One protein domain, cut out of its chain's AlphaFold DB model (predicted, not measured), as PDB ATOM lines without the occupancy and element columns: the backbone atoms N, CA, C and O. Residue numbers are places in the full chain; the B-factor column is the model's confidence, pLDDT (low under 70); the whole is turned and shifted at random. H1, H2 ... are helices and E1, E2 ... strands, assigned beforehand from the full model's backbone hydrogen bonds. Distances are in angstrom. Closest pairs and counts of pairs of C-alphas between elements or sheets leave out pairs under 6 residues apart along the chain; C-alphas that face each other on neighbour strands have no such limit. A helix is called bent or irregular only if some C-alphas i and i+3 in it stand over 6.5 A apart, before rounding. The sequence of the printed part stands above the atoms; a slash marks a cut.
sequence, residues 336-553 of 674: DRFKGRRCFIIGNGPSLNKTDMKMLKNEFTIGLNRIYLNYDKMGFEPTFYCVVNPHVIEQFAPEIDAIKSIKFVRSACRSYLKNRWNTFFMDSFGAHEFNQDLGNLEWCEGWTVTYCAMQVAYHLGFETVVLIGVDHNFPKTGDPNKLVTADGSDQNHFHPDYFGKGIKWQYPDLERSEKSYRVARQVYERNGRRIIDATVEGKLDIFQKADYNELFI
ATOM      1  N   ASP A 336      23.577  25.804   1.457       90.44
ATOM      2  CA  ASP A 336      22.858  26.922   2.078       90.44
ATOM      3  C   ASP A 336      21.572  26.550   2.851       90.44
ATOM      4  O   ASP A 336      20.786  27.428   3.217       90.44
ATOM      5  N   ARG A 337      21.354  25.266   3.166       86.94
ATOM      6  CA  ARG A 337      20.143  24.789   3.855       86.94
ATOM      7  C   ARG A 337      19.981  25.355   5.269       86.94
ATOM      8  O   ARG A 337      18.876  25.370   5.802       86.94
ATOM      9  N   PHE A 338      21.068  25.824   5.872       88.00
ATOM     10  CA  PHE A 338      21.106  26.361   7.231       88.00
ATOM     11  C   PHE A 338      21.506  27.841   7.259       88.00
ATOM     12  O   PHE A 338      22.081  28.326   8.239       88.00
ATOM     13  N   LYS A 339      21.217  28.564   6.170       88.00
ATOM     14  CA  LYS A 339      21.501  29.994   6.043       88.00
ATOM     15  C   LYS A 339      20.925  30.798   7.209       88.00
ATOM     16  O   LYS A 339      19.796  30.571   7.628       88.00
ATOM     17  N   GLY A 340      21.720  31.730   7.733       79.38
ATOM     18  CA  GLY A 340      21.342  32.592   8.861       79.38
ATOM     19  C   GLY A 340      21.438  31.928  10.237       79.38
ATOM     20  O   GLY A 340      21.317  32.595  11.259       79.38
ATOM     21  N   ARG A 341      21.684  30.613  10.299       88.19
ATOM     22  CA  ARG A 341      21.788  29.875  11.563       88.19
ATOM     23  C   ARG A 341      23.245  29.773  12.012       88.19
ATOM     24  O   ARG A 341      24.181  30.024  11.242       88.19
ATOM     25  N   ARG A 342      23.442  29.383  13.273       94.81
ATOM     26  CA  ARG A 342      24.763  29.069  13.832       94.81
ATOM     27  C   ARG A 342      25.015  27.566  13.898       94.81
ATOM     28  O   ARG A 342      24.069  26.783  13.937       94.81
ATOM     29  N   CYS A 343      26.286  27.182  13.936       97.56
ATOM     30  CA  CYS A 343      26.720  25.800  14.117       97.56
ATOM     31  C   CYS A 343      27.943  25.726  15.033       97.56
ATOM     32  O   CYS A 343      28.832  26.574  14.956       97.56
ATOM     33  N   PHE A 344      28.006  24.697  15.870       98.62
ATOM     34  CA  PHE A 344      29.131  24.403  16.747       98.62
ATOM     35  C   PHE A 344      30.010  23.306  16.142       98.62
ATOM     36  O   PHE A 344      29.568  22.178  15.928       98.62
ATOM     37  N   ILE A 345      31.281  23.606  15.904       98.81
ATOM     38  CA  ILE A 345      32.288  22.606  15.554       98.81
ATOM     39  C   ILE A 345      32.921  22.105  16.852       98.81
ATOM     40  O   ILE A 345      33.557  22.867  17.583       98.81
ATOM     41  N   ILE A 346      32.754  20.810  17.116       98.44
ATOM     42  CA  ILE A 346      33.198  20.157  18.345       98.44
ATOM     43  C   ILE A 346      34.520  19.443  18.071       98.44
ATOM     44  O   ILE A 346      34.553  18.398  17.419       98.44
ATOM     45  N   GLY A 347      35.609  20.030  18.565       96.75
ATOM     46  CA  GLY A 347      36.946  19.455  18.534       96.75
ATOM     47  C   GLY A 347      37.091  18.229  19.434       96.75
ATOM     48  O   GLY A 347      36.131  17.522  19.720       96.75
ATOM     49  N   ASN A 348      38.318  17.944  19.861       94.62
ATOM     50  CA  ASN A 348      38.614  16.766  20.683       94.62
ATOM     51  C   ASN A 348      39.546  17.077  21.862       94.62
ATOM     52  O   ASN A 348      40.034  16.152  22.506       94.62
ATOM     53  N   GLY A 349      39.824  18.352  22.134       93.69
ATOM     54  CA  GLY A 349      40.748  18.749  23.188       93.69
ATOM     55  C   GLY A 349      40.171  18.605  24.605       93.69
ATOM     56  O   GLY A 349      38.959  18.438  24.783       93.69
ATOM     57  N   PRO A 350      41.038  18.635  25.631       93.62
ATOM     58  CA  PRO A 350      40.677  18.349  27.018       93.62
ATOM     59  C   PRO A 350      39.710  19.366  27.636       93.62
ATOM     60  O   PRO A 350      39.005  19.014  28.584       93.62
ATOM     61  N   SER A 351      39.613  20.588  27.100       95.25
ATOM     62  CA  SER A 351      38.632  21.597  27.525       95.25
ATOM     63  C   SER A 351      37.187  21.092  27.505       95.25
ATOM     64  O   SER A 351      36.400  21.501  28.358       95.25
ATOM     65  N   LEU A 352      36.845  20.121  26.644       96.06
ATOM     66  CA  LEU A 352      35.517  19.491  26.615       96.06
ATOM     67  C   LEU A 352      35.141  18.799  27.937       96.06
ATOM     68  O   LEU A 352      33.964  18.557  28.203       96.06
ATOM     69  N   ASN A 353      36.113  18.487  28.800       93.88
ATOM     70  CA  ASN A 353      35.823  17.979  30.138       93.88
ATOM     71  C   ASN A 353      35.231  19.042  31.069       93.88
ATOM     72  O   ASN A 353      34.494  18.674  31.986       93.88
ATOM     73  N   LYS A 354      35.510  20.321  30.794       94.00
ATOM     74  CA  LYS A 354      35.035  21.501  31.526       94.00
ATOM     75  C   LYS A 354      33.840  22.193  30.852       94.00
ATOM     76  O   LYS A 354      33.247  23.080  31.454       94.00
ATOM     77  N   THR A 355      33.489  21.810  29.625       94.81
ATOM     78  CA  THR A 355      32.352  22.366  28.872       94.81
ATOM     79  C   THR A 355      31.060  21.596  29.174       94.81
ATOM     80  O   THR A 355      31.041  20.366  29.074       94.81
ATOM     81  N   ASP A 356      29.963  22.292  29.501       93.38
ATOM     82  CA  ASP A 356      28.640  21.658  29.633       93.38
ATOM     83  C   ASP A 356      28.022  21.377  28.261       93.38
ATOM     84  O   ASP A 356      27.255  22.157  27.702       93.38
ATOM     85  N   MET A 357      28.353  20.211  27.715       93.25
ATOM     86  CA  MET A 357      27.931  19.825  26.373       93.25
ATOM     87  C   MET A 357      26.413  19.671  26.224       93.25
ATOM     88  O   MET A 357      25.922  19.760  25.100       93.25
ATOM     89  N   LYS A 358      25.647  19.474  27.308       90.44
ATOM     90  CA  LYS A 358      24.186  19.284  27.227       90.44
ATOM     91  C   LYS A 358      23.472  20.514  26.666       90.44
ATOM     92  O   LYS A 358      22.408  20.369  26.064       90.44
ATOM     93  N   MET A 359      24.071  21.700  26.803       87.81
ATOM     94  CA  MET A 359      23.546  22.952  26.247       87.81
ATOM     95  C   MET A 359      23.455  22.932  24.711       87.81
ATOM     96  O   MET A 359      22.664  23.667  24.130       87.81
ATOM     97  N   LEU A 360      24.207  22.050  24.044       91.31
ATOM     98  CA  LEU A 360      24.225  21.913  22.584       91.31
ATOM     99  C   LEU A 360      23.126  21.006  22.022       91.31
ATOM    100  O   LEU A 360      23.036  20.863  20.807       91.31
ATOM    101  N   LYS A 361      22.293  20.379  22.863       85.12
ATOM    102  CA  LYS A 361      21.305  19.375  22.425       85.12
ATOM    103  C   LYS A 361      20.360  19.875  21.321       85.12
ATOM    104  O   LYS A 361      19.922  19.080  20.496       85.12
ATOM    105  N   ASN A 362      20.060  21.175  21.313       81.44
ATOM    106  CA  ASN A 362      19.179  21.821  20.335       81.44
ATOM    107  C   ASN A 362      19.944  22.699  19.323       81.44
ATOM    108  O   ASN A 362      19.330  23.464  18.584       81.44
ATOM    109  N   GLU A 363      21.274  22.606  19.294       91.06
ATOM    110  CA  GLU A 363      22.136  23.339  18.369       91.06
ATOM    111  C   GLU A 363      22.573  22.453  17.204       91.06
ATOM    112  O   GLU A 363      22.702  21.231  17.322       91.06
ATOM    113  N   PHE A 364      22.895  23.082  16.074       96.31
ATOM    114  CA  PHE A 364      23.592  22.367  15.012       96.31
ATOM    115  C   PHE A 364      25.040  22.140  15.378       96.31
ATOM    116  O   PHE A 364      25.732  23.049  15.836       96.31
ATOM    117  N   THR A 365      25.505  20.923  15.138       97.94
ATOM    118  CA  THR A 365      26.825  20.490  15.578       97.94
ATOM    119  C   THR A 365      27.544  19.696  14.496       97.94
ATOM    120  O   THR A 365      26.950  18.850  13.827       97.94
ATOM    121  N   ILE A 366      28.842  19.953  14.332       98.62
ATOM    122  CA  ILE A 366      29.757  19.127  13.540       98.62
ATOM    123  C   ILE A 366      30.755  18.495  14.505       98.62
ATOM    124  O   ILE A 366      31.638  19.168  15.037       98.62
ATOM    125  N   GLY A 367      30.607  17.196  14.737       98.06
ATOM    126  CA  GLY A 367      31.525  16.417  15.554       98.06
ATOM    127  C   GLY A 367      32.753  15.960  14.766       98.06
ATOM    128  O   GLY A 367      32.618  15.543  13.616       98.06
ATOM    129  N   LEU A 368      33.945  16.013  15.365       97.81
ATOM    130  CA  LEU A 368      35.196  15.673  14.677       97.81
ATOM    131  C   LEU A 368      35.821  14.377  15.204       97.81
ATOM    132  O   LEU A 368      35.885  14.175  16.412       97.81
ATOM    133  N   ASN A 369      36.390  13.547  14.324       95.19
ATOM    134  CA  ASN A 369      37.194  12.365  14.689       95.19
ATOM    135  C   ASN A 369      36.534  11.484  15.776       95.19
ATOM    136  O   ASN A 369      35.417  11.016  15.588       95.19
ATOM    137  N   ARG A 370      37.181  11.204  16.914       95.81
ATOM    138  CA  ARG A 370      36.641  10.259  17.909       95.81
ATOM    139  C   ARG A 370      35.721  10.911  18.945       95.81
ATOM    140  O   ARG A 370      35.590  10.399  20.052       95.81
ATOM    141  N   ILE A 371      35.041  12.006  18.593       96.56
ATOM    142  CA  ILE A 371      34.073  12.673  19.479       96.56
ATOM    143  C   ILE A 371      32.931  11.753  19.942       96.56
ATOM    144  O   ILE A 371      32.325  12.011  20.979       96.56
ATOM    145  N   TYR A 372      32.665  10.655  19.222       95.25
ATOM    146  CA  TYR A 372      31.687   9.634  19.614       95.25
ATOM    147  C   TYR A 372      31.963   9.009  20.986       95.25
ATOM    148  O   TYR A 372      31.026   8.580  21.651       95.25
ATOM    149  N   LEU A 373      33.211   9.047  21.467       95.25
ATOM    150  CA  LEU A 373      33.554   8.639  22.833       95.25
ATOM    151  C   LEU A 373      32.909   9.535  23.908       95.25
ATOM    152  O   LEU A 373      32.921   9.182  25.080       95.25
ATOM    153  N   ASN A 374      32.368  10.699  23.534       94.25
ATOM    154  CA  ASN A 374      31.712  11.634  24.447       94.25
ATOM    155  C   ASN A 374      30.176  11.591  24.375       94.25
ATOM    156  O   ASN A 374      29.527  12.337  25.108       94.25
ATOM    157  N   TYR A 375      29.573  10.777  23.497       94.06
ATOM    158  CA  TYR A 375      28.125  10.832  23.240       94.06
ATOM    159  C   TYR A 375      27.278  10.566  24.487       94.06
ATOM    160  O   TYR A 375      26.294  11.271  24.699       94.06
ATOM    161  N   ASP A 376      27.703   9.653  25.365       90.44
ATOM    162  CA  ASP A 376      27.002   9.379  26.628       90.44
ATOM    163  C   ASP A 376      26.957  10.611  27.547       90.44
ATOM    164  O   ASP A 376      25.927  10.913  28.152       90.44
ATOM    165  N   LYS A 377      28.055  11.375  27.620       88.94
ATOM    166  CA  LYS A 377      28.129  12.610  28.416       88.94
ATOM    167  C   LYS A 377      27.368  13.759  27.753       88.94
ATOM    168  O   LYS A 377      26.746  14.563  28.447       88.94
ATOM    169  N   MET A 378      27.423  13.839  26.423       92.00
ATOM    170  CA  MET A 378      26.710  14.841  25.627       92.00
ATOM    171  C   MET A 378      25.190  14.634  25.693       92.00
ATOM    172  O   MET A 378      24.441  15.605  25.769       92.00
ATOM    173  N   GLY A 379      24.727  13.382  25.690       91.00
ATOM    174  CA  GLY A 379      23.309  13.028  25.627       91.00
ATOM    175  C   GLY A 379      22.668  13.257  24.252       91.00
ATOM    176  O   GLY A 379      21.439  13.286  24.156       91.00
ATOM    177  N   PHE A 380      23.476  13.457  23.205       91.31
ATOM    178  CA  PHE A 380      23.048  13.580  21.809       91.31
ATOM    179  C   PHE A 380      24.185  13.198  20.842       91.31
ATOM    180  O   PHE A 380      25.366  13.304  21.181       91.31
ATOM    181  N   GLU A 381      23.820  12.787  19.625       93.06
ATOM    182  CA  GLU A 381      24.747  12.623  18.498       93.06
ATOM    183  C   GLU A 381      24.819  13.946  17.703       93.06
ATOM    184  O   GLU A 381      23.772  14.551  17.455       93.06
ATOM    185  N   PRO A 382      26.009  14.420  17.281       95.75
ATOM    186  CA  PRO A 382      26.150  15.623  16.472       95.75
ATOM    187  C   PRO A 382      25.299  15.604  15.200       95.75
ATOM    188  O   PRO A 382      25.106  14.548  14.607       95.75
ATOM    189  N   THR A 383      24.848  16.759  14.710       95.25
ATOM    190  CA  THR A 383      24.058  16.834  13.463       95.25
ATOM    191  C   THR A 383      24.836  16.300  12.256       95.25
ATOM    192  O   THR A 383      24.296  15.593  11.403       95.25
ATOM    193  N   PHE A 384      26.125  16.624  12.206       97.25
ATOM    194  CA  PHE A 384      27.066  16.218  11.173       97.25
ATOM    195  C   PHE A 384      28.342  15.676  11.808       97.25
ATOM    196  O   PHE A 384      28.683  15.988  12.950       97.25
ATOM    197  N   TYR A 385      29.093  14.906  11.034       97.81
ATOM    198  CA  TYR A 385      30.339  14.301  11.473       97.81
ATOM    199  C   TYR A 385      31.435  14.483  10.424       97.81
ATOM    200  O   TYR A 385      31.182  14.306   9.235       97.81
ATOM    201  N   CYS A 386      32.657  14.821  10.841       97.50
ATOM    202  CA  CYS A 386      33.789  15.011   9.937       97.50
ATOM    203  C   CYS A 386      35.040  14.267  10.424       97.50
ATOM    204  O   CYS A 386      35.438  14.370  11.587       97.50
ATOM    205  N   VAL A 387      35.685  13.526   9.521       95.56
ATOM    206  CA  VAL A 387      36.920  12.784   9.805       95.56
ATOM    207  C   VAL A 387      37.808  12.721   8.562       95.56
ATOM    208  O   VAL A 387      37.345  12.414   7.463       95.56
ATOM    209  N   VAL A 388      39.104  13.003   8.726       92.31
ATOM    210  CA  VAL A 388      40.055  13.024   7.593       92.31
ATOM    211  C   VAL A 388      41.323  12.211   7.805       92.31
ATOM    212  O   VAL A 388      41.934  11.799   6.824       92.31
ATOM    213  N   ASN A 389      41.724  11.950   9.055       88.50
ATOM    214  CA  ASN A 389      42.980  11.256   9.329       88.50
ATOM    215  C   ASN A 389      42.870   9.765   8.944       88.50
ATOM    216  O   ASN A 389      42.078   9.051   9.567       88.50
ATOM    217  N   PRO A 390      43.677   9.263   7.988       88.12
ATOM    218  CA  PRO A 390      43.579   7.879   7.532       88.12
ATOM    219  C   PRO A 390      43.788   6.841   8.632       88.12
ATOM    220  O   PRO A 390      43.085   5.839   8.648       88.12
ATOM    221  N   HIS A 391      44.691   7.092   9.584       87.94
ATOM    222  CA  HIS A 391      44.955   6.165  10.683       87.94
ATOM    223  C   HIS A 391      43.806   6.117  11.685       87.94
ATOM    224  O   HIS A 391      43.522   5.058  12.237       87.94
ATOM    225  N   VAL A 392      43.133   7.244  11.927       90.06
ATOM    226  CA  VAL A 392      41.923   7.255  12.760       90.06
ATOM    227  C   VAL A 392      40.807   6.487  12.053       90.06
ATOM    228  O   VAL A 392      40.139   5.678  12.684       90.06
ATOM    229  N   ILE A 393      40.632   6.698  10.746       93.06
ATOM    230  CA  ILE A 393      39.565   6.040   9.982       93.06
ATOM    231  C   ILE A 393      39.801   4.533   9.885       93.06
ATOM    232  O   ILE A 393      38.870   3.765  10.083       93.06
ATOM    233  N   GLU A 394      41.032   4.106   9.614       94.00
ATOM    234  CA  GLU A 394      41.396   2.692   9.529       94.00
ATOM    235  C   GLU A 394      41.244   1.974  10.879       94.00
ATOM    236  O   GLU A 394      40.609   0.924  10.944       94.00
ATOM    237  N   GLN A 395      41.793   2.543  11.961       93.00
ATOM    238  CA  GLN A 395      41.805   1.894  13.281       93.00
ATOM    239  C   GLN A 395      40.419   1.848  13.942       93.00
ATOM    240  O   GLN A 395      40.181   0.964  14.758       93.00
ATOM    241  N   PHE A 396      39.518   2.775  13.591       94.75
ATOM    242  CA  PHE A 396      38.197   2.926  14.218       94.75
ATOM    243  C   PHE A 396      37.047   2.903  13.201       94.75
ATOM    244  O   PHE A 396      36.022   3.569  13.373       94.75
ATOM    245  N   ALA A 397      37.231   2.176  12.096       93.75
ATOM    246  CA  ALA A 397      36.223   2.058  11.048       93.75
ATOM    247  C   ALA A 397      34.862   1.540  11.558       93.75
ATOM    248  O   ALA A 397      33.853   2.125  11.160       93.75
ATOM    249  N   PRO A 398      34.782   0.513  12.437       94.56
ATOM    250  CA  PRO A 398      33.499   0.024  12.948       94.56
ATOM    251  C   PRO A 398      32.703   1.089  13.711       94.56
ATOM    252  O   PRO A 398      31.497   1.223  13.507       94.56
ATOM    253  N   GLU A 399      33.369   1.876  14.556       94.69
ATOM    254  CA  GLU A 399      32.746   2.954  15.321       94.69
ATOM    255  C   GLU A 399      32.279   4.083  14.401       94.69
ATOM    256  O   GLU A 399      31.170   4.589  14.555       94.69
ATOM    257  N   ILE A 400      33.083   4.444  13.396       94.38
ATOM    258  CA  ILE A 400      32.721   5.467  12.403       94.38
ATOM    259  C   ILE A 400      31.542   5.002  11.527       94.38
ATOM    260  O   ILE A 400      30.650   5.795  11.210       94.38
ATOM    261  N   ASP A 401      31.495   3.721  11.153       91.19
ATOM    262  CA  ASP A 401      30.378   3.130  10.406       91.19
ATOM    263  C   ASP A 401      29.059   3.204  11.194       91.19
ATOM    264  O   ASP A 401      28.000   3.416  10.589       91.19
ATOM    265  N   ALA A 402      29.124   3.077  12.524       91.75
ATOM    266  CA  ALA A 402      27.969   3.109  13.420       91.75
ATOM    267  C   ALA A 402      27.357   4.512  13.613       91.75
ATOM    268  O   ALA A 402      26.200   4.617  14.021       91.75
ATOM    269  N   ILE A 403      28.085   5.588  13.288       88.50
ATOM    270  CA  ILE A 403      27.589   6.969  13.416       88.50
ATOM    271  C   ILE A 403      26.416   7.210  12.454       88.50
ATOM    272  O   ILE A 403      26.533   7.006  11.237       88.50
ATOM    273  N   LYS A 404      25.288   7.691  12.988       88.19
ATOM    274  CA  LYS A 404      24.037   7.877  12.230       88.19
ATOM    275  C   LYS A 404      23.950   9.226  11.518       88.19
ATOM    276  O   LYS A 404      23.253   9.337  10.509       88.19
ATOM    277  N   SER A 405      24.668  10.228  12.009       87.62
ATOM    278  CA  SER A 405      24.747  11.574  11.432       87.62
ATOM    279  C   SER A 405      25.280  11.566  10.000       87.62
ATOM    280  O   SER A 405      25.982  10.641   9.600       87.62
ATOM    281  N   ILE A 406      25.006  12.618   9.227       91.38
ATOM    282  CA  ILE A 406      25.639  12.798   7.911       91.38
ATOM    283  C   ILE A 406      27.156  12.945   8.106       91.38
ATOM    284  O   ILE A 406      27.613  13.816   8.850       91.38
ATOM    285  N   LYS A 407      27.934  12.092   7.434       93.75
ATOM    286  CA  LYS A 407      29.392  11.994   7.561       93.75
ATOM    287  C   LYS A 407      30.094  12.628   6.365       93.75
ATOM    288  O   LYS A 407      29.739  12.355   5.224       93.75
ATOM    289  N   PHE A 408      31.150  13.386   6.624       96.06
ATOM    290  CA  PHE A 408      32.101  13.876   5.632       96.06
ATOM    291  C   PHE A 408      33.460  13.236   5.904       96.06
ATOM    292  O   PHE A 408      34.069  13.462   6.953       96.06
ATOM    293  N   VAL A 409      33.914  12.401   4.976       93.50
ATOM    294  CA  VAL A 409      35.061  11.506   5.161       93.50
ATOM    295  C   VAL A 409      36.061  11.708   4.033       93.50
ATOM    296  O   VAL A 409      35.665  11.819   2.878       93.50
ATOM    297  N   ARG A 410      37.365  11.678   4.326       90.25
ATOM    298  CA  ARG A 410      38.401  11.672   3.278       90.25
ATOM    299  C   ARG A 410      38.192  10.507   2.299       90.25
ATOM    300  O   ARG A 410      38.202   9.339   2.686       90.25
ATOM    301  N   SER A 411      38.078  10.817   1.010       84.12
ATOM    302  CA  SER A 411      37.757   9.865  -0.064       84.12
ATOM    303  C   SER A 411      38.747   8.700  -0.178       84.12
ATOM    304  O   SER A 411      38.333   7.553  -0.367       84.12
ATOM    305  N   ALA A 412      40.038   8.951   0.068       80.62
ATOM    306  CA  ALA A 412      41.080   7.917   0.103       80.62
ATOM    307  C   ALA A 412      40.826   6.813   1.151       80.62
ATOM    308  O   ALA A 412      41.356   5.715   1.027       80.62
ATOM    309  N   CYS A 413      39.997   7.080   2.163       82.31
ATOM    310  CA  CYS A 413      39.681   6.142   3.241       82.31
ATOM    311  C   CYS A 413      38.378   5.365   3.000       82.31
ATOM    312  O   CYS A 413      37.918   4.626   3.869       82.31
ATOM    313  N   ARG A 414      37.769   5.505   1.813       84.88
ATOM    314  CA  ARG A 414      36.488   4.873   1.464       84.88
ATOM    315  C   ARG A 414      36.493   3.352   1.615       84.88
ATOM    316  O   ARG A 414      35.448   2.777   1.903       84.88
ATOM    317  N   SER A 415      37.629   2.694   1.397       86.75
ATOM    318  CA  SER A 415      37.748   1.236   1.519       86.75
ATOM    319  C   SER A 415      37.582   0.725   2.950       86.75
ATOM    320  O   SER A 415      37.201  -0.429   3.109       86.75
ATOM    321  N   TYR A 416      37.829   1.557   3.966       83.44
ATOM    322  CA  TYR A 416      37.718   1.156   5.371       83.44
ATOM    323  C   TYR A 416      36.269   1.137   5.876       83.44
ATOM    324  O   TYR A 416      35.954   0.351   6.761       83.44
ATOM    325  N   LEU A 417      35.381   1.949   5.288       83.25
ATOM    326  CA  LEU A 417      33.986   2.089   5.719       83.25
ATOM    327  C   LEU A 417      33.033   1.227   4.879       83.25
ATOM    328  O   LEU A 417      33.011   1.310   3.638       83.25
ATOM    329  N   LYS A 418      32.217   0.421   5.564       81.50
ATOM    330  CA  LYS A 418      31.198  -0.458   4.972       81.50
ATOM    331  C   LYS A 418      29.860   0.258   4.824       81.50
ATOM    332  O   LYS A 418      29.172   0.057   3.823       81.50
ATOM    333  N   ASN A 419      29.502   1.110   5.782       69.12
ATOM    334  CA  ASN A 419      28.229   1.810   5.809       69.12
ATOM    335  C   ASN A 419      28.342   3.183   5.128       69.12
ATOM    336  O   ASN A 419      28.988   4.098   5.633       69.12
ATOM    337  N   ARG A 420      27.700   3.334   3.961       71.50
ATOM    338  CA  ARG A 420      27.910   4.494   3.076       71.50
ATOM    339  C   ARG A 420      26.668   5.330   2.806       71.50
ATOM    340  O   ARG A 420      26.782   6.318   2.088       71.50
ATOM    341  N   TRP A 421      25.504   4.955   3.339       69.88
ATOM    342  CA  TRP A 421      24.250   5.616   2.963       69.88
ATOM    343  C   TRP A 421      24.252   7.100   3.361       69.88
ATOM    344  O   TRP A 421      23.885   7.940   2.557       69.88
ATOM    345  N   ASN A 422      24.781   7.453   4.531       80.38
ATOM    346  CA  ASN A 422      24.878   8.830   5.028       80.38
ATOM    347  C   ASN A 422      26.273   9.463   4.871       80.38
ATOM    348  O   ASN A 422      26.624  10.345   5.652       80.38
ATOM    349  N   THR A 423      27.111   8.996   3.937       85.50
ATOM    350  CA  THR A 423      28.529   9.404   3.874       85.50
ATOM    351  C   THR A 423      28.903  10.093   2.567       85.50
ATOM    352  O   THR A 423      28.858   9.487   1.496       85.50
ATOM    353  N   PHE A 424      29.384  11.331   2.669       86.62
ATOM    354  CA  PHE A 424      30.079  12.038   1.600       86.62
ATOM    355  C   PHE A 424      31.580  11.782   1.688       86.62
ATOM    356  O   PHE A 424      32.220  12.025   2.711       86.62
ATOM    357  N   PHE A 425      32.138  11.286   0.590       86.25
ATOM    358  CA  PHE A 425      33.566  11.038   0.452       86.25
ATOM    359  C   PHE A 425      34.200  12.201  -0.298       86.25
ATOM    360  O   PHE A 425      33.872  12.409  -1.462       86.25
ATOM    361  N   MET A 426      35.084  12.916   0.385       86.81
ATOM    362  CA  MET A 426      35.627  14.201  -0.029       86.81
ATOM    363  C   MET A 426      37.076  14.057  -0.499       86.81
ATOM    364  O   MET A 426      37.921  13.526   0.234       86.81
ATOM    365  N   ASP A 427      37.368  14.508  -1.713       80.56
ATOM    366  CA  ASP A 427      38.720  14.560  -2.258       80.56
ATOM    367  C   ASP A 427      39.460  15.799  -1.728       80.56
ATOM    368  O   ASP A 427      38.886  16.877  -1.567       80.56
ATOM    369  N   SER A 428      40.743  15.631  -1.395       79.81
ATOM    370  CA  SER A 428      41.580  16.722  -0.891       79.81
ATOM    371  C   SER A 428      42.320  17.397  -2.035       79.81
ATOM    372  O   SER A 428      43.037  16.723  -2.773       79.81
ATOM    373  N   PHE A 429      42.239  18.721  -2.114       77.25
ATOM    374  CA  PHE A 429      42.992  19.533  -3.066       77.25
ATOM    375  C   PHE A 429      43.655  20.730  -2.382       77.25
ATOM    376  O   PHE A 429      43.178  21.210  -1.353       77.25
ATOM    377  N   GLY A 430      44.736  21.220  -2.992       64.62
ATOM    378  CA  GLY A 430      45.376  22.480  -2.620       64.62
ATOM    379  C   GLY A 430      46.000  22.503  -1.220       64.62
ATOM    380  O   GLY A 430      45.777  21.648  -0.364       64.62
ATOM    381  N   ALA A 431      46.823  23.518  -0.985       68.88
ATOM    382  CA  ALA A 431      47.370  23.834   0.326       68.88
ATOM    383  C   ALA A 431      46.828  25.197   0.752       68.88
ATOM    384  O   ALA A 431      47.041  26.182   0.053       68.88
ATOM    385  N   HIS A 432      46.153  25.262   1.903       69.31
ATOM    386  CA  HIS A 432      45.590  26.499   2.470       69.31
ATOM    387  C   HIS A 432      44.508  27.201   1.622       69.31
ATOM    388  O   HIS A 432      44.121  28.319   1.951       69.31
ATOM    389  N   GLU A 433      43.991  26.570   0.568       84.56
ATOM    390  CA  GLU A 433      42.809  27.062  -0.152       84.56
ATOM    391  C   GLU A 433      41.535  26.807   0.661       84.56
ATOM    392  O   GLU A 433      41.476  25.850   1.428       84.56
ATOM    393  N   PHE A 434      40.507  27.640   0.498       92.19
ATOM    394  CA  PHE A 434      39.222  27.455   1.174       92.19
ATOM    395  C   PHE A 434      38.121  27.219   0.145       92.19
ATOM    396  O   PHE A 434      37.754  28.147  -0.585       92.19
ATOM    397  N   ASN A 435      37.571  26.002   0.099       88.19
ATOM    398  CA  ASN A 435      36.450  25.717  -0.783       88.19
ATOM    399  C   ASN A 435      35.131  26.213  -0.175       88.19
ATOM    400  O   ASN A 435      34.722  25.785   0.902       88.19
ATOM    401  N   GLN A 436      34.465  27.115  -0.889       92.19
ATOM    402  CA  GLN A 436      33.173  27.682  -0.508       92.19
ATOM    403  C   GLN A 436      31.982  26.858  -1.025       92.19
ATOM    404  O   GLN A 436      30.864  27.055  -0.556       92.19
ATOM    405  N   ASP A 437      32.209  25.954  -1.983       88.62
ATOM    406  CA  ASP A 437      31.186  25.097  -2.581       88.62
ATOM    407  C   ASP A 437      31.702  23.661  -2.709       88.62
ATOM    408  O   ASP A 437      32.496  23.315  -3.586       88.62
ATOM    409  N   LEU A 438      31.212  22.802  -1.824       85.19
ATOM    410  CA  LEU A 438      31.550  21.387  -1.777       85.19
ATOM    411  C   LEU A 438      30.740  20.550  -2.781       85.19
ATOM    412  O   LEU A 438      30.788  19.327  -2.718       85.19
ATOM    413  N   GLY A 439      30.010  21.164  -3.719       74.44
ATOM    414  CA  GLY A 439      29.198  20.473  -4.724       74.44
ATOM    415  C   GLY A 439      29.957  19.418  -5.538       74.44
ATOM    416  O   GLY A 439      29.391  18.388  -5.891       74.44
ATOM    417  N   ASN A 440      31.257  19.630  -5.755       73.25
ATOM    418  CA  ASN A 440      32.132  18.686  -6.455       73.25
ATOM    419  C   ASN A 440      32.750  17.611  -5.542       73.25
ATOM    420  O   ASN A 440      33.575  16.837  -6.008       73.25
ATOM    421  N   LEU A 441      32.354  17.540  -4.263       78.56
ATOM    422  CA  LEU A 441      32.928  16.650  -3.244       78.56
ATOM    423  C   LEU A 441      34.428  16.888  -3.001       78.56
ATOM    424  O   LEU A 441      35.178  15.962  -2.716       78.56
ATOM    425  N   GLU A 442      34.862  18.141  -3.066       81.12
ATOM    426  CA  GLU A 442      36.265  18.529  -2.910       81.12
ATOM    427  C   GLU A 442      36.435  19.495  -1.739       81.12
ATOM    428  O   GLU A 442      35.655  20.432  -1.591       81.12
ATOM    429  N   TRP A 443      37.473  19.314  -0.925       88.94
ATOM    430  CA  TRP A 443      37.853  20.248   0.139       88.94
ATOM    431  C   TRP A 443      39.371  20.426   0.215       88.94
ATOM    432  O   TRP A 443      40.139  19.655  -0.356       88.94
ATOM    433  N   CYS A 444      39.824  21.409   0.980       87.50
ATOM    434  CA  CYS A 444      41.221  21.498   1.393       87.50
ATOM    435  C   CYS A 444      41.354  21.017   2.838       87.50
ATOM    436  O   CYS A 444      40.652  21.504   3.723       87.50
ATOM    437  N   GLU A 445      42.258  20.077   3.114       87.94
ATOM    438  CA  GLU A 445      42.412  19.558   4.479       87.94
ATOM    439  C   GLU A 445      43.118  20.526   5.433       87.94
ATOM    440  O   GLU A 445      42.962  20.422   6.647       87.94
ATOM    441  N   GLY A 446      43.895  21.478   4.904       84.06
ATOM    442  CA  GLY A 446      44.486  22.569   5.682       84.06
ATOM    443  C   GLY A 446      45.261  22.145   6.937       84.06
ATOM    444  O   GLY A 446      45.353  22.945   7.866       84.06
ATOM    445  N   TRP A 447      45.814  20.924   6.960       86.81
ATOM    446  CA  TRP A 447      46.515  20.300   8.095       86.81
ATOM    447  C   TRP A 447      45.667  20.075   9.359       86.81
ATOM    448  O   TRP A 447      46.211  19.777  10.420       86.81
ATOM    449  N   THR A 448      44.337  20.176   9.275       89.25
ATOM    450  CA  THR A 448      43.448  19.942  10.421       89.25
ATOM    451  C   THR A 448      42.013  19.636   9.994       89.25
ATOM    452  O   THR A 448      41.410  20.353   9.199       89.25
ATOM    453  N   VAL A 449      41.405  18.616  10.607       94.69
ATOM    454  CA  VAL A 449      39.990  18.260  10.385       94.69
ATOM    455  C   VAL A 449      39.037  19.422  10.697       94.69
ATOM    456  O   VAL A 449      37.986  19.561  10.075       94.69
ATOM    457  N   THR A 450      39.415  20.309  11.623       97.19
ATOM    458  CA  THR A 450      38.622  21.494  11.969       97.19
ATOM    459  C   THR A 450      38.466  22.427  10.765       97.19
ATOM    460  O   THR A 450      37.413  23.032  10.593       97.19
ATOM    461  N   TYR A 451      39.478  22.513   9.896       96.94
ATOM    462  CA  TYR A 451      39.438  23.340   8.690       96.94
ATOM    463  C   TYR A 451      38.531  22.740   7.607       96.94
ATOM    464  O   TYR A 451      37.815  23.475   6.923       96.94
ATOM    465  N   CYS A 452      38.476  21.408   7.501       97.19
ATOM    466  CA  CYS A 452      37.475  20.713   6.684       97.19
ATOM    467  C   CYS A 452      36.059  21.015   7.179       97.19
ATOM    468  O   CYS A 452      35.186  21.380   6.394       97.19
ATOM    469  N   ALA A 453      35.835  20.925   8.492       98.56
ATOM    470  CA  ALA A 453      34.538  21.202   9.096       98.56
ATOM    471  C   ALA A 453      34.088  22.659   8.902       98.56
ATOM    472  O   ALA A 453      32.901  22.903   8.707       98.56
ATOM    473  N   MET A 454      35.015  23.624   8.875       98.62
ATOM    474  CA  MET A 454      34.704  25.018   8.526       98.62
ATOM    475  C   MET A 454      34.215  25.163   7.080       98.62
ATOM    476  O   MET A 454      33.302  25.950   6.834       98.62
ATOM    477  N   GLN A 455      34.784  24.419   6.125       98.38
ATOM    478  CA  GLN A 455      34.310  24.406   4.732       98.38
ATOM    479  C   GLN A 455      32.951  23.711   4.609       98.38
ATOM    480  O   GLN A 455      32.068  24.213   3.920       98.38
ATOM    481  N   VAL A 456      32.739  22.615   5.348       98.25
ATOM    482  CA  VAL A 456      31.424  21.960   5.454       98.25
ATOM    483  C   VAL A 456      30.384  22.935   5.998       98.25
ATOM    484  O   VAL A 456      29.354  23.139   5.364       98.25
ATOM    485  N   ALA A 457      30.661  23.600   7.121       98.56
ATOM    486  CA  ALA A 457      29.745  24.575   7.703       98.56
ATOM    487  C   ALA A 457      29.437  25.732   6.739       98.56
ATOM    488  O   ALA A 457      28.293  26.180   6.650       98.56
ATOM    489  N   TYR A 458      30.443  26.172   5.976       98.44
ATOM    490  CA  TYR A 458      30.281  27.224   4.981       98.44
ATOM    491  C   TYR A 458      29.347  26.785   3.851       98.44
ATOM    492  O   TYR A 458      28.404  27.506   3.526       98.44
ATOM    493  N   HIS A 459      29.572  25.595   3.291       96.94
ATOM    494  CA  HIS A 459      28.729  25.019   2.242       96.94
ATOM    495  C   HIS A 459      27.280  24.857   2.698       96.94
ATOM    496  O   HIS A 459      26.356  25.174   1.959       96.94
ATOM    497  N   LEU A 460      27.079  24.435   3.947       94.00
ATOM    498  CA  LEU A 460      25.763  24.297   4.574       94.00
ATOM    499  C   LEU A 460      25.041  25.640   4.803       94.00
ATOM    500  O   LEU A 460      23.844  25.648   5.085       94.00
ATOM    501  N   GLY A 461      25.740  26.769   4.660       94.00
ATOM    502  CA  GLY A 461      25.180  28.118   4.762       94.00
ATOM    503  C   GLY A 461      25.283  28.771   6.132       94.00
ATOM    504  O   GLY A 461      24.805  29.893   6.281       94.00
ATOM    505  N   PHE A 462      25.889  28.118   7.126       97.00
ATOM    506  CA  PHE A 462      25.951  28.673   8.477       97.00
ATOM    507  C   PHE A 462      26.636  30.042   8.487       97.00
ATOM    508  O   PHE A 462      27.722  30.225   7.929       97.00
ATOM    509  N   GLU A 463      25.990  31.008   9.138       93.62
ATOM    510  CA  GLU A 463      26.474  32.386   9.218       93.62
ATOM    511  C   GLU A 463      27.487  32.557  10.354       93.62
ATOM    512  O   GLU A 463      28.488  33.257  10.213       93.62
ATOM    513  N   THR A 464      27.250  31.882  11.481       96.44
ATOM    514  CA  THR A 464      28.159  31.873  12.633       96.44
ATOM    515  C   THR A 464      28.616  30.452  12.932       96.44
ATOM    516  O   THR A 464      27.803  29.575  13.217       96.44
ATOM    517  N   VAL A 465      29.926  30.230  12.921       98.62
ATOM    518  CA  VAL A 465      30.546  28.986  13.387       98.62
ATOM    519  C   VAL A 465      31.177  29.220  14.749       98.62
ATOM    520  O   VAL A 465      31.941  30.165  14.924       98.62
ATOM    521  N   VAL A 466      30.878  28.352  15.708       98.69
ATOM    522  CA  VAL A 466      31.429  28.388  17.063       98.69
ATOM    523  C   VAL A 466      32.367  27.205  17.251       98.69
ATOM    524  O   VAL A 466      31.966  26.063  17.050       98.69
ATOM    525  N   LEU A 467      33.611  27.455  17.642       98.75
ATOM    526  CA  LEU A 467      34.574  26.407  17.967       98.75
ATOM    527  C   LEU A 467      34.541  26.106  19.464       98.75
ATOM    528  O   LEU A 467      34.559  27.027  20.277       98.75
ATOM    529  N   ILE A 468      34.540  24.821  19.812       98.19
ATOM    530  CA  ILE A 468      34.770  24.331  21.176       98.19
ATOM    531  C   ILE A 468      35.678  23.099  21.130       98.19
ATOM    532  O   ILE A 468      35.667  22.356  20.149       98.19
ATOM    533  N   GLY A 469      36.468  22.849  22.176       96.25
ATOM    534  CA  GLY A 469      37.394  21.708  22.189       96.25
ATOM    535  C   GLY A 469      38.569  21.843  21.215       96.25
ATOM    536  O   GLY A 469      39.114  20.826  20.774       96.25
ATOM    537  N   VAL A 470      38.919  23.073  20.815       95.50
ATOM    538  CA  VAL A 470      40.009  23.390  19.876       95.50
ATOM    539  C   VAL A 470      41.175  24.043  20.639       95.50
ATOM    540  O   VAL A 470      41.642  25.131  20.319       95.50
ATOM    541  N   ASP A 471      41.643  23.359  21.687       91.56
ATOM    542  CA  ASP A 471      42.474  23.901  22.775       91.56
ATOM    543  C   ASP A 471      43.787  24.568  22.346       91.56
ATOM    544  O   ASP A 471      44.243  25.484  23.030       91.56
ATOM    545  N   HIS A 472      44.410  24.128  21.245       86.19
ATOM    546  CA  HIS A 472      45.724  24.623  20.793       86.19
ATOM    547  C   HIS A 472      46.814  24.569  21.878       86.19
ATOM    548  O   HIS A 472      47.742  25.372  21.896       86.19
ATOM    549  N   ASN A 473      46.714  23.601  22.789       79.44
ATOM    550  CA  ASN A 473      47.630  23.433  23.907       79.44
ATOM    551  C   ASN A 473      48.106  21.976  23.957       79.44
ATOM    552  O   ASN A 473      47.324  21.086  24.283       79.44
ATOM    553  N   PHE A 474      49.371  21.730  23.604       72.19
ATOM    554  CA  PHE A 474      49.950  20.385  23.527       72.19
ATOM    555  C   PHE A 474      51.194  20.295  24.426       72.19
ATOM    556  O   PHE A 474      52.251  20.799  24.044       72.19
ATOM    557  N   PRO A 475      51.108  19.663  25.615       60.31
ATOM    558  CA  PRO A 475      52.237  19.542  26.545       60.31
ATOM    559  C   PRO A 475      53.418  18.714  26.006       60.31
ATOM    560  O   PRO A 475      54.541  18.890  26.475       60.31
ATOM    561  N   LYS A 476      53.200  17.829  25.021       58.19
ATOM    562  CA  LYS A 476      54.270  17.115  24.301       58.19
ATOM    563  C   LYS A 476      54.485  17.759  22.929       58.19
ATOM    564  O   LYS A 476      53.651  17.610  22.039       58.19
ATOM    565  N   THR A 477      55.617  18.431  22.749       54.94
ATOM    566  CA  THR A 477      56.077  18.935  21.452       54.94
ATOM    567  C   THR A 477      56.906  17.856  20.750       54.94
ATOM    568  O   THR A 477      57.926  17.395  21.257       54.94
ATOM    569  N   GLY A 478      56.443  17.406  19.586       62.88
ATOM    570  CA  GLY A 478      57.185  16.527  18.683       62.88
ATOM    571  C   GLY A 478      57.183  17.093  17.268       62.88
ATOM    572  O   GLY A 478      56.486  18.072  16.999       62.88
ATOM    573  N   ASP A 479      57.957  16.491  16.362       71.06
ATOM    574  CA  ASP A 479      58.000  16.957  14.972       71.06
ATOM    575  C   ASP A 479      56.589  16.883  14.344       71.06
ATOM    576  O   ASP A 479      55.933  15.836  14.452       71.06
ATOM    577  N   PRO A 480      56.101  17.949  13.685       73.88
ATOM    578  CA  PRO A 480      54.775  17.971  13.074       73.88
ATOM    579  C   PRO A 480      54.520  16.784  12.136       73.88
ATOM    580  O   PRO A 480      55.369  16.422  11.322       73.88
ATOM    581  N   ASN A 481      53.327  16.189  12.223       71.31
ATOM    582  CA  ASN A 481      52.877  15.019  11.455       71.31
ATOM    583  C   ASN A 481      53.682  13.723  11.676       71.31
ATOM    584  O   ASN A 481      53.433  12.717  11.001       71.31
ATOM    585  N   LYS A 482      54.625  13.701  12.625       79.06
ATOM    586  CA  LYS A 482      55.369  12.490  12.970       79.06
ATOM    587  C   LYS A 482      54.445  11.468  13.608       79.06
ATOM    588  O   LYS A 482      53.764  11.757  14.591       79.06
ATOM    589  N   LEU A 483      54.460  10.264  13.044       77.88
ATOM    590  CA  LEU A 483      53.719   9.123  13.554       77.88
ATOM    591  C   LEU A 483      54.360   8.630  14.854       77.88
ATOM    592  O   LEU A 483      55.552   8.321  14.898       77.88
ATOM    593  N   VAL A 484      53.554   8.527  15.899       77.44
ATOM    594  CA  VAL A 484      53.918   7.996  17.208       77.44
ATOM    595  C   VAL A 484      52.913   6.935  17.635       77.44
ATOM    596  O   VAL A 484      51.774   6.910  17.177       77.44
ATOM    597  N   THR A 485      53.350   6.024  18.499       77.56
ATOM    598  CA  THR A 485      52.477   5.025  19.125       77.56
ATOM    599  C   THR A 485      52.228   5.454  20.561       77.56
ATOM    600  O   THR A 485      53.184   5.763  21.271       77.56
ATOM    601  N   ALA A 486      50.966   5.504  20.976       76.88
ATOM    602  CA  ALA A 486      50.610   5.895  22.329       76.88
ATOM    603  C   ALA A 486      51.155   4.895  23.361       76.88
ATOM    604  O   ALA A 486      51.032   3.675  23.209       76.88
ATOM    605  N   ASP A 487      51.771   5.434  24.410       67.25
ATOM    606  CA  ASP A 487      52.492   4.712  25.460       67.25
ATOM    607  C   ASP A 487      51.695   4.587  26.774       67.25
ATOM    608  O   ASP A 487      52.110   3.853  27.671       67.25
ATOM    609  N   GLY A 488      50.526   5.233  26.876       68.88
ATOM    610  CA  GLY A 488      49.690   5.276  28.080       68.88
ATOM    611  C   GLY A 488      48.382   6.053  27.880       68.88
ATOM    612  O   GLY A 488      47.851   6.080  26.775       68.88
ATOM    613  N   SER A 489      47.859   6.662  28.952       68.00
ATOM    614  CA  SER A 489      46.632   7.476  28.934       68.00
ATOM    615  C   SER A 489      46.823   8.791  28.168       68.00
ATOM    616  O   SER A 489      47.790   9.515  28.427       68.00
ATOM    617  N   ASP A 490      45.884   9.131  27.288       71.56
ATOM    618  CA  ASP A 490      45.909  10.355  26.487       71.56
ATOM    619  C   ASP A 490      45.578  11.595  27.340       71.56
ATOM    620  O   ASP A 490      44.543  11.653  28.000       71.56
ATOM    621  N   GLN A 491      46.477  12.585  27.337       75.62
ATOM    622  CA  GLN A 491      46.309  13.871  28.031       75.62
ATOM    623  C   GLN A 491      45.985  15.033  27.078       75.62
ATOM    624  O   GLN A 491      45.629  16.120  27.529       75.62
ATOM    625  N   ASN A 492      46.141  14.826  25.768       79.38
ATOM    626  CA  ASN A 492      45.947  15.848  24.739       79.38
ATOM    627  C   ASN A 492      44.495  15.901  24.244       79.38
ATOM    628  O   ASN A 492      44.144  16.797  23.476       79.38
ATOM    629  N   HIS A 493      43.666  14.946  24.667       87.00
ATOM    630  CA  HIS A 493      42.273  14.823  24.270       87.00
ATOM    631  C   HIS A 493      41.349  14.667  25.480       87.00
ATOM    632  O   HIS A 493      41.784  14.410  26.601       87.00
ATOM    633  N   PHE A 494      40.045  14.827  25.257       89.94
ATOM    634  CA  PHE A 494      39.044  14.772  26.328       89.94
ATOM    635  C   PHE A 494      38.887  13.388  26.975       89.94
ATOM    636  O   PHE A 494      38.459  13.311  28.125       89.94
ATOM    637  N   HIS A 495      39.213  12.306  26.262       88.81
ATOM    638  CA  HIS A 495      39.036  10.938  26.747       88.81
ATOM    639  C   HIS A 495      40.396  10.261  26.985       88.81
ATOM    640  O   HIS A 495      41.232  10.278  26.081       88.81
ATOM    641  N   PRO A 496      40.627   9.600  28.135       83.69
ATOM    642  CA  PRO A 496      41.908   8.946  28.423       83.69
ATOM    643  C   PRO A 496      42.259   7.828  27.425       83.69
ATOM    644  O   PRO A 496      43.433   7.621  27.123       83.69
ATOM    645  N   ASP A 497      41.253   7.156  26.855       83.94
ATOM    646  CA  ASP A 497      41.424   6.128  25.809       83.94
ATOM    647  C   ASP A 497      41.341   6.676  24.365       83.94
ATOM    648  O   ASP A 497      41.208   5.913  23.399       83.94
ATOM    649  N   TYR A 498      41.405   8.003  24.188       86.44
ATOM    650  CA  TYR A 498      41.339   8.629  22.861       86.44
ATOM    651  C   TYR A 498      42.496   8.199  21.949       86.44
ATOM    652  O   TYR A 498      42.300   7.969  20.757       86.44
ATOM    653  N   PHE A 499      43.685   7.993  22.501       82.00
ATOM    654  CA  PHE A 499      44.732   7.188  21.885       82.00
ATOM    655  C   PHE A 499      45.291   6.259  22.960       82.00
ATOM    656  O   PHE A 499      46.324   6.535  23.559       82.00
ATOM    657  N   GLY A 500      44.562   5.175  23.241       74.12
ATOM    658  CA  GLY A 500      44.997   4.151  24.192       74.12
ATOM    659  C   GLY A 500      46.311   3.474  23.782       74.12
ATOM    660  O   GLY A 500      46.779   3.600  22.646       74.12
ATOM    661  N   LYS A 501      46.915   2.723  24.708       75.62
ATOM    662  CA  LYS A 501      48.218   2.069  24.504       75.62
ATOM    663  C   LYS A 501      48.252   1.253  23.203       75.62
ATOM    664  O   LYS A 501      47.428   0.368  22.997       75.62
ATOM    665  N   GLY A 502      49.249   1.514  22.356       75.25
ATOM    666  CA  GLY A 502      49.444   0.813  21.082       75.25
ATOM    667  C   GLY A 502      48.763   1.456  19.869       75.25
ATOM    668  O   GLY A 502      49.042   1.040  18.745       75.25
ATOM    669  N   ILE A 503      47.932   2.487  20.058       81.19
ATOM    670  CA  ILE A 503      47.291   3.207  18.952       81.19
ATOM    671  C   ILE A 503      48.269   4.189  18.308       81.19
ATOM    672  O   ILE A 503      48.994   4.919  18.990       81.19
ATOM    673  N   LYS A 504      48.282   4.219  16.972       81.44
ATOM    674  CA  LYS A 504      49.123   5.134  16.197       81.44
ATOM    675  C   LYS A 504      48.419   6.470  15.984       81.44
ATOM    676  O   LYS A 504      47.267   6.493  15.545       81.44
ATOM    677  N   TRP A 505      49.128   7.569  16.229       78.19
ATOM    678  CA  TRP A 505      48.647   8.932  15.994       78.19
ATOM    679  C   TRP A 505      49.779   9.863  15.544       78.19
ATOM    680  O   TRP A 505      50.948   9.488  15.571       78.19
ATOM    681  N   GLN A 506      49.433  11.060  15.071       79.38
ATOM    682  CA  GLN A 506      50.388  12.030  14.531       79.38
ATOM    683  C   GLN A 506      50.345  13.334  15.321       79.38
ATOM    684  O   GLN A 506      49.255  13.834  15.609       79.38
ATOM    685  N   TYR A 507      51.516  13.910  15.618       77.06
ATOM    686  CA  TYR A 507      51.582  15.235  16.238       77.06
ATOM    687  C   TYR A 507      50.958  16.308  15.330       77.06
ATOM    688  O   TYR A 507      51.173  16.272  14.113       77.06
ATOM    689  N   PRO A 508      50.215  17.274  15.898       78.69
ATOM    690  CA  PRO A 508      49.577  18.330  15.123       78.69
ATOM    691  C   PRO A 508      50.604  19.296  14.518       78.69
ATOM    692  O   PRO A 508      51.615  19.626  15.137       78.69
ATOM    693  N   ASP A 509      50.308  19.799  13.320       83.00
ATOM    694  CA  ASP A 509      51.072  20.861  12.656       83.00
ATOM    695  C   ASP A 509      50.409  22.221  12.909       83.00
ATOM    696  O   ASP A 509      49.631  22.726  12.092       83.00
ATOM    697  N   LEU A 510      50.674  22.787  14.091       84.25
ATOM    698  CA  LEU A 510      50.028  24.024  14.537       84.25
ATOM    699  C   LEU A 510      50.315  25.184  13.581       84.25
ATOM    700  O   LEU A 510      49.378  25.824  13.116       84.25
ATOM    701  N   GLU A 511      51.574  25.394  13.191       86.06
ATOM    702  CA  GLU A 511      51.966  26.520  12.337       86.06
ATOM    703  C   GLU A 511      51.227  26.516  10.987       86.06
ATOM    704  O   GLU A 511      50.721  27.551  10.537       86.06
ATOM    705  N   ARG A 512      51.129  25.355  10.323       86.12
ATOM    706  CA  ARG A 512      50.400  25.254   9.049       86.12
ATOM    707  C   ARG A 512      48.892  25.306   9.247       86.12
ATOM    708  O   ARG A 512      48.215  25.974   8.465       86.12
ATOM    709  N   SER A 513      48.360  24.670  10.290       88.31
ATOM    710  CA  SER A 513      46.924  24.738  10.586       88.31
ATOM    711  C   SER A 513      46.463  26.174  10.860       88.31
ATOM    712  O   SER A 513      45.435  26.608  10.345       88.31
ATOM    713  N   GLU A 514      47.287  26.973  11.538       92.75
ATOM    714  CA  GLU A 514      47.037  28.390  11.772       92.75
ATOM    715  C   GLU A 514      47.003  29.221  10.482       92.75
ATOM    716  O   GLU A 514      46.205  30.155  10.361       92.75
ATOM    717  N   LYS A 515      47.849  28.912   9.488       91.69
ATOM    718  CA  LYS A 515      47.767  29.556   8.162       91.69
ATOM    719  C   LYS A 515      46.408  29.277   7.522       91.69
ATOM    720  O   LYS A 515      45.761  30.216   7.062       91.69
ATOM    721  N   SER A 516      45.934  28.034   7.587       94.19
ATOM    722  CA  SER A 516      44.602  27.658   7.103       94.19
ATOM    723  C   SER A 516      43.499  28.404   7.861       94.19
ATOM    724  O   SER A 516      42.644  29.030   7.239       94.19
ATOM    725  N   TYR A 517      43.548  28.453   9.195       97.12
ATOM    726  CA  TYR A 517      42.560  29.181   9.997       97.12
ATOM    727  C   TYR A 517      42.482  30.673   9.655       97.12
ATOM    728  O   TYR A 517      41.379  31.212   9.569       97.12
ATOM    729  N   ARG A 518      43.616  31.337   9.381       97.25
ATOM    730  CA  ARG A 518      43.615  32.735   8.911       97.25
ATOM    731  C   ARG A 518      42.893  32.884   7.569       97.25
ATOM    732  O   ARG A 518      42.148  33.848   7.402       97.25
ATOM    733  N   VAL A 519      43.053  31.931   6.647       96.69
ATOM    734  CA  VAL A 519      42.311  31.922   5.373       96.69
ATOM    735  C   VAL A 519      40.813  31.719   5.611       96.69
ATOM    736  O   VAL A 519      40.017  32.494   5.085       96.69
ATOM    737  N   ALA A 520      40.415  30.742   6.438       97.81
ATOM    738  CA  ALA A 520      39.002  30.541   6.784       97.81
ATOM    739  C   ALA A 520      38.391  31.814   7.376       97.81
ATOM    740  O   ALA A 520      37.335  32.249   6.925       97.81
ATOM    741  N   ARG A 521      39.081  32.450   8.333       98.00
ATOM    742  CA  ARG A 521      38.623  33.699   8.949       98.00
ATOM    743  C   ARG A 521      38.363  34.778   7.899       98.00
ATOM    744  O   ARG A 521      37.266  35.323   7.853       98.00
ATOM    745  N   GLN A 522      39.334  35.027   7.018       97.69
ATOM    746  CA  GLN A 522      39.209  36.032   5.960       97.69
ATOM    747  C   GLN A 522      38.045  35.739   5.008       97.69
ATOM    748  O   GLN A 522      37.349  36.665   4.597       97.69
ATOM    749  N   VAL A 523      37.827  34.473   4.640       97.69
ATOM    750  CA  VAL A 523      36.717  34.088   3.758       97.69
ATOM    751  C   VAL A 523      35.370  34.275   4.447       97.69
ATOM    752  O   VAL A 523      34.458  34.817   3.829       97.69
ATOM    753  N   TYR A 524      35.236  33.879   5.713       98.19
ATOM    754  CA  TYR A 524      34.008  34.110   6.475       98.19
ATOM    755  C   TYR A 524      33.717  35.613   6.599       98.19
ATOM    756  O   TYR A 524      32.652  36.057   6.170       98.19
ATOM    757  N   GLU A 525      34.684  36.400   7.079       96.31
ATOM    758  CA  GLU A 525      34.533  37.844   7.315       96.31
ATOM    759  C   GLU A 525      34.162  38.608   6.035       96.31
ATOM    760  O   GLU A 525      33.248  39.431   6.043       96.31
ATOM    761  N   ARG A 526      34.817  38.304   4.902       97.06
ATOM    762  CA  ARG A 526      34.519  38.940   3.603       97.06
ATOM    763  C   ARG A 526      33.101  38.673   3.104       97.06
ATOM    764  O   ARG A 526      32.594  39.458   2.310       97.06
ATOM    765  N   ASN A 527      32.477  37.588   3.554       94.94
ATOM    766  CA  ASN A 527      31.126  37.193   3.164       94.94
ATOM    767  C   ASN A 527      30.080  37.502   4.249       94.94
ATOM    768  O   ASN A 527      28.979  36.956   4.206       94.94
ATOM    769  N   GLY A 528      30.416  38.351   5.230       94.00
ATOM    770  CA  GLY A 528      29.506  38.720   6.321       94.00
ATOM    771  C   GLY A 528      29.208  37.576   7.293       94.00
ATOM    772  O   GLY A 528      28.244  37.644   8.044       94.00
ATOM    773  N   ARG A 529      30.023  36.518   7.276       97.81
ATOM    774  CA  ARG A 529      29.945  35.375   8.189       97.81
ATOM    775  C   ARG A 529      31.060  35.487   9.225       97.81
ATOM    776  O   ARG A 529      31.997  36.269   9.072       97.81
ATOM    777  N   ARG A 530      31.008  34.682  10.282       96.94
ATOM    778  CA  ARG A 530      32.050  34.700  11.319       96.94
ATOM    779  C   ARG A 530      32.339  33.331  11.906       96.94
ATOM    780  O   ARG A 530      31.464  32.472  11.985       96.94
ATOM    781  N   ILE A 531      33.575  33.178  12.363       98.50
ATOM    782  CA  ILE A 531      34.017  32.069  13.203       98.50
ATOM    783  C   ILE A 531      34.411  32.666  14.554       98.50
ATOM    784  O   ILE A 531      35.229  33.586  14.601       98.50
ATOM    785  N   ILE A 532      33.836  32.144  15.633       97.31
ATOM    786  CA  ILE A 532      34.165  32.506  17.013       97.31
ATOM    787  C   ILE A 532      34.735  31.289  17.738       97.31
ATOM    788  O   ILE A 532      34.348  30.156  17.460       97.31
ATOM    789  N   ASP A 533      35.655  31.517  18.667       98.31
ATOM    790  CA  ASP A 533      36.247  30.476  19.500       98.31
ATOM    791  C   ASP A 533      35.750  30.603  20.941       98.31
ATOM    792  O   ASP A 533      36.077  31.556  21.647       98.31
ATOM    793  N   ALA A 534      34.954  29.624  21.363       97.81
ATOM    794  CA  ALA A 534      34.429  29.486  22.715       97.81
ATOM    795  C   ALA A 534      35.063  28.299  23.458       97.81
ATOM    796  O   ALA A 534      34.491  27.753  24.404       97.81
ATOM    797  N   THR A 535      36.246  27.865  23.019       97.62
ATOM    798  CA  THR A 535      37.018  26.831  23.705       97.62
ATOM    799  C   THR A 535      37.445  27.335  25.083       97.62
ATOM    800  O   THR A 535      38.240  28.270  25.197       97.62
ATOM    801  N   VAL A 536      36.948  26.683  26.138       95.44
ATOM    802  CA  VAL A 536      37.292  26.994  27.533       95.44
ATOM    803  C   VAL A 536      38.806  26.877  27.720       95.44
ATOM    804  O   VAL A 536      39.379  25.823  27.469       95.44
ATOM    805  N   GLU A 537      39.451  27.970  28.141       91.94
ATOM    806  CA  GLU A 537      40.914  28.076  28.325       91.94
ATOM    807  C   GLU A 537      41.763  27.830  27.052       91.94
ATOM    808  O   GLU A 537      42.989  27.706  27.139       91.94
ATOM    809  N   GLY A 538      41.146  27.796  25.866       91.75
ATOM    810  CA  GLY A 538      41.834  27.526  24.603       91.75
ATOM    811  C   GLY A 538      42.833  28.621  24.214       91.75
ATOM    812  O   GLY A 538      42.563  29.813  24.375       91.75
ATOM    813  N   LYS A 539      43.974  28.221  23.646       92.38
ATOM    814  CA  LYS A 539      45.112  29.087  23.276       92.38
ATOM    815  C   LYS A 539      45.114  29.554  21.816       92.38
ATOM    816  O   LYS A 539      46.059  30.197  21.378       92.38
ATOM    817  N   LEU A 540      44.080  29.218  21.046       92.69
ATOM    818  CA  LEU A 540      43.960  29.636  19.649       92.69
ATOM    819  C   LEU A 540      43.617  31.127  19.544       92.69
ATOM    820  O   LEU A 540      42.478  31.498  19.800       92.69
ATOM    821  N   ASP A 541      44.542  31.967  19.091       93.00
ATOM    822  CA  ASP A 541      44.341  33.430  19.069       93.00
ATOM    823  C   ASP A 541      43.970  33.993  17.680       93.00
ATOM    824  O   ASP A 541      44.120  35.182  17.399       93.00
ATOM    825  N   ILE A 542      43.483  33.141  16.770       96.69
ATOM    826  CA  ILE A 542      43.122  33.547  15.399       96.69
ATOM    827  C   ILE A 542      41.692  34.085  15.307       96.69
ATOM    828  O   ILE A 542      41.446  35.038  14.560       96.69
ATOM    829  N   PHE A 543      40.756  33.471  16.026       97.75
ATOM    830  CA  PHE A 543      39.333  33.802  15.982       97.75
ATOM    831  C   PHE A 543      38.929  34.652  17.187       97.75
ATOM    832  O   PHE A 543      39.587  34.626  18.227       97.75
ATOM    833  N   GLN A 544      37.834  35.402  17.055       95.94
ATOM    834  CA  GLN A 544      37.280  36.164  18.173       95.94
ATOM    835  C   GLN A 544      36.901  35.212  19.315       95.94
ATOM    836  O   GLN A 544      36.141  34.268  19.099       95.94
ATOM    837  N   LYS A 545      37.400  35.484  20.524       96.44
ATOM    838  CA  LYS A 545      37.043  34.724  21.726       96.44
ATOM    839  C   LYS A 545      35.632  35.066  22.201       96.44
ATOM    840  O   LYS A 545      35.226  36.228  22.142       96.44
ATOM    841  N   ALA A 546      34.924  34.067  22.711       93.69
ATOM    842  CA  ALA A 546      33.644  34.225  23.392       93.69
ATOM    843  C   ALA A 546      33.593  33.334  24.640       93.69
ATOM    844  O   ALA A 546      34.190  32.258  24.654       93.69
ATOM    845  N   ASP A 547      32.875  33.766  25.677       94.12
ATOM    846  CA  ASP A 547      32.541  32.873  26.785       94.12
ATOM    847  C   ASP A 547      31.473  31.874  26.329       94.12
ATOM    848  O   ASP A 547      30.465  32.256  25.736       94.12
ATOM    849  N   TYR A 548      31.703  30.585  26.586       94.62
ATOM    850  CA  TYR A 548      30.803  29.520  26.151       94.62
ATOM    851  C   TYR A 548      29.390  29.675  26.721       94.62
ATOM    852  O   TYR A 548      28.422  29.505  25.984       94.62
ATOM    853  N   ASN A 549      29.255  30.021  28.004       89.00
ATOM    854  CA  ASN A 549      27.952  30.120  28.656       89.00
ATOM    855  C   ASN A 549      27.185  31.347  28.155       89.00
ATOM    856  O   ASN A 549      25.978  31.266  27.920       89.00
ATOM    857  N   GLU A 550      27.883  32.459  27.907       87.75
ATOM    858  CA  GLU A 550      27.284  33.672  27.337       87.75
ATOM    859  C   GLU A 550      26.677  33.451  25.942       87.75
ATOM    860  O   GLU A 550      25.762  34.177  25.559       87.75
ATOM    861  N   LEU A 551      27.100  32.422  25.194       87.44
ATOM    862  CA  LEU A 551      26.495  32.084  23.896       87.44
ATOM    863  C   LEU A 551      25.060  31.561  24.000       87.44
ATOM    864  O   LEU A 551      24.341  31.559  22.995       87.44
ATOM    865  N   PHE A 552      24.655  31.078  25.169       82.94
ATOM    866  CA  PHE A 552      23.307  30.564  25.427       82.94
ATOM    867  C   PHE A 552      22.473  31.531  26.253       82.94
ATOM    868  O   PHE A 552      21.256  31.378  26.339       82.94
ATOM    869  N   ILE A 553      23.108  32.566  26.804       70.69
ATOM    870  CA  ILE A 553      22.396  33.743  27.269       70.69
ATOM    871  C   ILE A 553      21.888  34.433  26.007       70.69
ATOM    872  O   ILE A 553      22.622  35.162  25.338       70.69
TER     873      ILE A 553
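Overview. This is residues 336 to 553 of the 674 residues of the protein "DUF115 domain-containing protein" of Nitrospiraceae bacterium (UniProt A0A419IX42). One sheet of seven parallel strands is curled like part of a barrel round helix H6, and the longest helix, H7, lies side by side with H6 and packs on edge strand E9. The short helices H1 to H5 follow the strands E1 to E3, and a small hairpin, E7 and E8, lies beside H4, away from the core. The printed part has 218 residues, with seven named helices and nine named strands in the order E1 H1 H2 E2 H3 E3 H4 H5 E4 E5 H6 E6 E7 E8 H7 E9; the class is mixed, helices and strands, with under half of the residues in named elements. It is compact, with a radius of gyration of the C-alphas of 16.0 A and spans of 45 by 37 by 34 A.

Along the chain. The sheet runs E5, residues 423 to 428, E4, 406 to 410, E3, 384 to 387, E2, 364 to 368, E1, 342 to 346, E6, 464 to 468, and E9, 530 to 533. E1 begins at C-alpha 342 (24.763, 29.069, 13.832), and E9 ends at C-alpha 533 (36.247, 30.476, 19.500). E5 is 15.7 A long. H6 is residues 449 to 459, 15.5 A, and H7 is 510 to 526, 24.1 A, from C-alpha 510 (50.028, 24.024, 14.537). H1 is 350 to 353, H2 357 to 360, H3 369 to 378, H4 390 to 395 and H5 397 to 402. E7 is 483 to 485 and E8 504 to 506.

Arrangement. The sheet is strongly twisted. N 366 of E2 and O 344 of E1 are 2.8 A apart, within hydrogen-bond range, as are N 466 of E6 and O 343 of E1, 2.8 A. The sheet curls round H6; the closest C-alphas of E3 and H6, those of Cys 386 and Ala 453, are 6.3 A apart. H6 and H7 touch at Tyr 451 and Tyr 517, C-alphas 6.8 A apart, at a shallow tilt of 13 degrees, the same way; with the sheet they make two layers, helices on one face of a sheet. E1, H1 H2, E2, then E2, H3, E3, then E3, H4 H5, E4 are strand-helix-strand units, parallel neighbour strands joined through helices, each crossover right-handed. H3, H4, only just on the sheet with 5 pairs of C-alphas within 10 A, and H5 only graze it. H2 and H3 touch at Met 357 and Met 378, C-alphas 5.2 A apart. In the hairpin E7 and E8, antiparallel, N 484 and O 505 are 2.8 A apart. H4, H5, H6 and H7 have every O i to N i+4 pair within hydrogen-bond range, H1 and H2 are too short for one, and irregular H3, with C-alphas 369 and 372 7.9 A apart, has 1 of 6, beside 5 of 7 O i to N i+3 pairs.

Size, cuts and confidence. The C-alphas farthest apart, those of Gly 502 and Gly 528, are 45.3 A apart. The printed part has no cut. The links E4 to E5, E5 to H6, E6 to E7 and E7 to E8 are long. Mean pLDDT of the printed part is 88.6; residues 419, 421, 430 to 432, 475 to 478 and 487 to 489 are under 70.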